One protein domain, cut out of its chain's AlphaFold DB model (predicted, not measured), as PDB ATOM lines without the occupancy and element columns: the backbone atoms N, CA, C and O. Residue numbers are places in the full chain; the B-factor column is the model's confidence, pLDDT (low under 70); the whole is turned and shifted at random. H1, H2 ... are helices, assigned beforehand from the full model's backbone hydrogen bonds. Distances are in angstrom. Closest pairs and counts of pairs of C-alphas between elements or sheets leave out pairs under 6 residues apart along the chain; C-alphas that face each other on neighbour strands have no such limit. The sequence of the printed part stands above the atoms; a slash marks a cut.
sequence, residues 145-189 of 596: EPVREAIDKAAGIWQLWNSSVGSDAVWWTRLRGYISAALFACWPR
ATOM      1  N   GLU A 145     200.155 118.516 129.223       66.00
ATOM      2  CA  GLU A 145     201.384 118.729 128.459       66.00
ATOM      3  C   GLU A 145     201.180 118.753 126.926       66.00
ATOM      4  O   GLU A 145     201.754 119.629 126.274       66.00
ATOM      5  N   PRO A 146     200.336 117.891 126.314       70.12
ATOM      6  CA  PRO A 146     200.059 117.958 124.877       70.12
ATOM      7  C   PRO A 146     199.329 119.239 124.446       70.12
ATOM      8  O   PRO A 146     199.538 119.726 123.336       70.12
ATOM      9  N   VAL A 147     198.486 119.810 125.315       81.12
ATOM     10  CA  VAL A 147     197.778 121.072 125.037       81.12
ATOM     11  C   VAL A 147     198.770 122.233 124.995       81.12
ATOM     12  O   VAL A 147     198.597 123.161 124.207       81.12
ATOM     13  N   ARG A 148     199.853 122.160 125.778       80.88
ATOM     14  CA  ARG A 148     200.870 123.212 125.846       80.88
ATOM     15  C   ARG A 148     201.484 123.532 124.489       80.88
ATOM     16  O   ARG A 148     201.556 124.699 124.129       80.88
ATOM     17  N   GLU A 149     201.898 122.520 123.728       80.38
ATOM     18  CA  GLU A 149     202.526 122.738 122.418       80.38
ATOM     19  C   GLU A 149     201.553 123.390 121.422       80.38
ATOM     20  O   GLU A 149     201.936 124.276 120.657       80.38
ATOM     21  N   ALA A 150     200.282 122.978 121.442       86.06
ATOM     22  CA  ALA A 150     199.258 123.548 120.574       86.06
ATOM     23  C   ALA A 150     198.974 125.019 120.915       86.06
ATOM     24  O   ALA A 150     198.892 125.852 120.012       86.06
ATOM     25  N   ILE A 151     198.858 125.348 122.205       88.75
ATOM     26  CA  ILE A 151     198.610 126.724 122.649       88.75
ATOM     27  C   ILE A 151     199.850 127.606 122.456       88.75
ATOM     28  O   ILE A 151     199.703 128.760 122.061       88.75
ATOM     29  N   ASP A 152     201.062 127.074 122.632       87.12
ATOM     30  CA  ASP A 152     202.303 127.800 122.339       87.12
ATOM     31  C   ASP A 152     202.402 128.194 120.857       87.12
ATOM     32  O   ASP A 152     202.683 129.347 120.526       87.12
ATOM     33  N   LYS A 153     202.051 127.270 119.953       86.56
ATOM     34  CA  LYS A 153     201.921 127.570 118.520       86.56
ATOM     35  C   LYS A 153     200.822 128.608 118.261       86.56
ATOM     36  O   LYS A 153     201.014 129.562 117.514       86.56
ATOM     37  N   ALA A 154     199.657 128.485 118.891       89.69
ATOM     38  CA  ALA A 154     198.609 129.494 118.731       89.69
ATOM     39  C   ALA A 154     199.090 130.892 119.175       89.69
ATOM     40  O   ALA A 154     198.848 131.875 118.475       89.69
ATOM     41  N   ALA A 155     199.836 130.969 120.281       88.81
ATOM     42  CA  ALA A 155     200.430 132.201 120.788       88.81
ATOM     43  C   ALA A 155     201.481 132.792 119.838       88.81
ATOM     44  O   ALA A 155     201.440 133.990 119.567       88.81
ATOM     45  N   GLY A 156     202.380 131.980 119.274       86.44
ATOM     46  CA  GLY A 156     203.360 132.476 118.302       86.44
ATOM     47  C   GLY A 156     202.718 133.000 117.006       86.44
ATOM     48  O   GLY A 156     203.120 134.057 116.518       86.44
ATOM     49  N   ILE A 157     201.673 132.338 116.482       86.88
ATOM     50  CA  ILE A 157     200.916 132.828 115.308       86.88
ATOM     51  C   ILE A 157     200.212 134.137 115.660       86.88
ATOM     52  O   ILE A 157     200.215 135.087 114.878       86.88
ATOM     53  N   TRP A 158     199.627 134.200 116.854       87.88
ATOM     54  CA  TRP A 158     198.964 135.396 117.345       87.88
ATOM     55  C   TRP A 158     199.931 136.581 117.488       87.88
ATOM     56  O   TRP A 158     199.601 137.703 117.102       87.88
ATOM     57  N   GLN A 159     201.158 136.352 117.965       83.44
ATOM     58  CA  GLN A 159     202.188 137.391 118.005       83.44
ATOM     59  C   GLN A 159     202.550 137.914 116.611       83.44
ATOM     60  O   GLN A 159     202.663 139.127 116.444       83.44
ATOM     61  N   LEU A 160     202.677 137.029 115.617       81.19
ATOM     62  CA  LEU A 160     202.931 137.422 114.228       81.19
ATOM     63  C   LEU A 160     201.801 138.287 113.651       81.19
ATOM     64  O   LEU A 160     202.042 139.258 112.935       81.19
ATOM     65  N   TRP A 161     200.550 137.947 113.960       82.75
ATOM     66  CA  TRP A 161     199.403 138.754 113.540       82.75
ATOM     67  C   TRP A 161     199.447 140.151 114.158       82.75
ATOM     68  O   TRP A 161     199.232 141.139 113.458       82.75
ATOM     69  N   ASN A 162     199.776 140.252 115.448       81.56
ATOM     70  CA  ASN A 162     199.904 141.546 116.116       81.56
ATOM     71  C   ASN A 162     201.021 142.411 115.524       81.56
ATOM     72  O   ASN A 162     200.789 143.600 115.303       81.56
ATOM     73  N   SER A 163     202.190 141.831 115.225       75.06
ATOM     74  CA  SER A 163     203.293 142.579 114.608       75.06
ATOM     75  C   SER A 163     202.962 143.041 113.185       75.06
ATOM     76  O   SER A 163     203.379 144.123 112.785       75.06
ATOM     77  N   SER A 164     202.161 142.267 112.443       74.44
ATOM     78  CA  SER A 164     201.773 142.594 111.063       74.44
ATOM     79  C   SER A 164     200.682 143.664 110.968       74.44
ATOM     80  O   SER A 164     200.656 144.431 110.009       74.44
ATOM     81  N   VAL A 165     199.746 143.702 111.924       73.00
ATOM     82  CA  VAL A 165     198.577 144.600 111.860       73.00
ATOM     83  C   VAL A 165     198.884 145.989 112.424       73.00
ATOM     84  O   VAL A 165     198.310 146.960 111.935       73.00
ATOM     85  N   GLY A 166     199.776 146.103 113.421       61.59
ATOM     86  CA  GLY A 166     200.355 147.377 113.880       61.59
ATOM     87  C   GLY A 166     199.361 148.513 114.178       61.59
ATOM     88  O   GLY A 166     199.719 149.676 114.042       61.59
ATOM     89  N   SER A 167     198.101 148.201 114.506       67.00
ATOM     90  CA  SER A 167     197.018 149.190 114.536       67.00
ATOM     91  C   SER A 167     196.645 149.601 115.957       67.00
ATOM     92  O   SER A 167     196.168 148.778 116.735       67.00
ATOM     93  N   ASP A 168     196.711 150.900 116.249       71.56
ATOM     94  CA  ASP A 168     196.162 151.486 117.483       71.56
ATOM     95  C   ASP A 168     194.634 151.654 117.445       71.56
ATOM     96  O   ASP A 168     194.026 152.307 118.298       71.56
ATOM     97  N   ALA A 169     193.964 151.072 116.445       80.81
ATOM     98  CA  ALA A 169     192.520 151.148 116.357       80.81
ATOM     99  C   ALA A 169     191.866 150.500 117.589       80.81
ATOM    100  O   ALA A 169     192.181 149.377 117.994       80.81
ATOM    101  N   VAL A 170     190.878 151.193 118.162       83.62
ATOM    102  CA  VAL A 170     190.177 150.752 119.382       83.62
ATOM    103  C   VAL A 170     189.558 149.360 119.217       83.62
ATOM    104  O   VAL A 170     189.568 148.560 120.153       83.62
ATOM    105  N   TRP A 171     189.032 149.040 118.028       86.88
ATOM    106  CA  TRP A 171     188.457 147.721 117.747       86.88
ATOM    107  C   TRP A 171     189.520 146.613 117.766       86.88
ATOM    108  O   TRP A 171     189.253 145.538 118.303       86.88
ATOM    109  N   TRP A 172     190.728 146.887 117.255       85.88
ATOM    110  CA  TRP A 172     191.848 145.945 117.263       85.88
ATOM    111  C   TRP A 172     192.345 145.713 118.686       85.88
ATOM    112  O   TRP A 172     192.474 144.572 119.112       85.88
ATOM    113  N   THR A 173     192.499 146.783 119.469       83.88
ATOM    114  CA  THR A 173     192.877 146.695 120.890       83.88
ATOM    115  C   THR A 173     191.897 145.826 121.688       83.88
ATOM    116  O   THR A 173     192.314 145.003 122.503       83.88
ATOM    117  N   ARG A 174     190.587 145.956 121.429       87.69
ATOM    118  CA  ARG A 174     189.559 145.110 122.061       87.69
ATOM    119  C   ARG A 174     189.648 143.654 121.609       87.69
ATOM    120  O   ARG A 174     189.659 142.770 122.461       87.69
ATOM    121  N   LEU A 175     189.729 143.404 120.300       88.75
ATOM    122  CA  LEU A 175     189.886 142.052 119.751       88.75
ATOM    123  C   LEU A 175     191.120 141.365 120.342       88.75
ATOM    124  O   LEU A 175     191.042 140.224 120.794       88.75
ATOM    125  N   ARG A 176     192.227 142.103 120.417       88.44
ATOM    126  CA  ARG A 176     193.478 141.660 121.016       88.44
ATOM    127  C   ARG A 176     193.306 141.274 122.472       88.44
ATOM    128  O   ARG A 176     193.735 140.187 122.848       88.44
ATOM    129  N   GLY A 177     192.625 142.096 123.266       88.56
ATOM    130  CA  GLY A 177     192.299 141.769 124.654       88.56
ATOM    131  C   GLY A 177     191.524 140.454 124.790       88.56
ATOM    132  O   GLY A 177     191.901 139.605 125.594       88.56
ATOM    133  N   TYR A 178     190.490 140.239 123.967       91.56
ATOM    134  CA  TYR A 178     189.692 139.007 124.014       91.56
ATOM    135  C   TYR A 178     190.487 137.759 123.620       91.56
ATOM    136  O   TYR A 178     190.409 136.749 124.316       91.56
ATOM    137  N   ILE A 179     191.261 137.816 122.531       91.88
ATOM    138  CA  ILE A 179     192.047 136.663 122.067       91.88
ATOM    139  C   ILE A 179     193.179 136.349 123.048       91.88
ATOM    140  O   ILE A 179     193.365 135.189 123.402       91.88
ATOM    141  N   SER A 180     193.874 137.368 123.560       91.56
ATOM    142  CA  SER A 180     194.940 137.187 124.560       91.56
ATOM    143  C   SER A 180     194.394 136.557 125.843       91.56
ATOM    144  O   SER A 180     194.981 135.613 126.370       91.56
ATOM    145  N   ALA A 181     193.227 137.015 126.314       92.19
ATOM    146  CA  ALA A 181     192.552 136.434 127.470       92.19
ATOM    147  C   ALA A 181     192.109 134.982 127.222       92.19
ATOM    148  O   ALA A 181     192.247 134.147 128.114       92.19
ATOM    149  N   ALA A 182     191.617 134.662 126.019       93.25
ATOM    150  CA  ALA A 182     191.232 133.302 125.649       93.25
ATOM    151  C   ALA A 182     192.443 132.357 125.586       93.25
ATOM    152  O   ALA A 182     192.415 131.290 126.198       93.25
ATOM    153  N   LEU A 183     193.529 132.768 124.920       92.88
ATOM    154  CA  LEU A 183     194.785 132.010 124.868       92.88
ATOM    155  C   LEU A 183     195.339 131.757 126.271       92.88
ATOM    156  O   LEU A 183     195.723 130.634 126.588       92.88
ATOM    157  N   PHE A 184     195.316 132.776 127.135       92.31
ATOM    158  CA  PHE A 184     195.732 132.634 128.525       92.31
ATOM    159  C   PHE A 184     194.824 131.666 129.296       92.31
ATOM    160  O   PHE A 184     195.314 130.797 130.010       92.31
ATOM    161  N   ALA A 185     193.501 131.769 129.146       90.25
ATOM    162  CA  ALA A 185     192.556 130.885 129.827       90.25
ATOM    163  C   ALA A 185     192.739 129.410 129.427       90.25
ATOM    164  O   ALA A 185     192.633 128.533 130.288       90.25
ATOM    165  N   CYS A 186     193.057 129.159 128.153       90.31
ATOM    166  CA  CYS A 186     193.356 127.837 127.603       90.31
ATOM    167  C   CYS A 186     194.764 127.325 127.940       90.31
ATOM    168  O   CYS A 186     195.046 126.154 127.687       90.31
ATOM    169  N   TRP A 187     195.650 128.164 128.487       90.50
ATOM    170  CA  TRP A 187     197.005 127.742 128.827       90.50
ATOM    171  C   TRP A 187     196.988 126.701 129.961       90.50
ATOM    172  O   TRP A 187     196.272 126.906 130.951       90.50
ATOM    173  N   PRO A 188     197.777 125.611 129.860       89.00
ATOM    174  CA  PRO A 188     197.860 124.583 130.894       89.00
ATOM    175  C   PRO A 188     198.205 125.134 132.274       89.00
ATOM    176  O   PRO A 188     199.034 126.039 132.418       89.00
ATOM    177  N   ARG A 189     197.586 124.552 133.304       87.25
ATOM    178  CA  ARG A 189     197.853 124.927 134.692       87.25
ATOM    179  C   ARG A 189     199.069 124.185 135.229       87.25
ATOM    180  O   ARG A 189     199.250 122.988 135.028       87.25
TER     181      ARG A 189
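Overview. This is residues 145 to 189 of the 596 residues of the protein "NRPS8 protein" of Symbiodinium microadriaticum (UniProt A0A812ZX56). The model is a long helical hairpin, two nearly antiparallel helices side by side, which touch towards the end where the printed part begins and ends. At the other end residues 163 to 171, with the tight link, stand free. The printed part has 45 residues, with H1 then H2 along it and no named strand, and its class is all helix. It is only just loose, close to compact, with a radius of gyration of the C-alphas of 11.6 A, and only just a rod, spanning 36 by 18 by 8 A.

Arrangement. H1, residues 145 to 165, and H2, residues 170 to 186, form a helical hairpin, running opposite ways at a shallow tilt of 11 degrees. They touch through residues 151 to 155 of H1 and 183 to 186 of H2 alone; the closest C-alphas, of Ile 151 and Leu 183, are 6.9 A apart. Every O i to N i+4 pair is within hydrogen-bond range in H2, and 15 of 17 in H1.

Along the chain. H1 is 30.9 A long from C-alpha 145 at (201.384, 118.729, 128.459). H2 is 24.6 A long and ends with C-alpha 186 at (193.356, 127.837, 127.603).

Size, cuts and confidence. The C-alphas of Glu 145 and Ala 169 are the two farthest apart, 35.7 A. The printed part has no cut. Residues 145, 166 and 167 have pLDDT under 70.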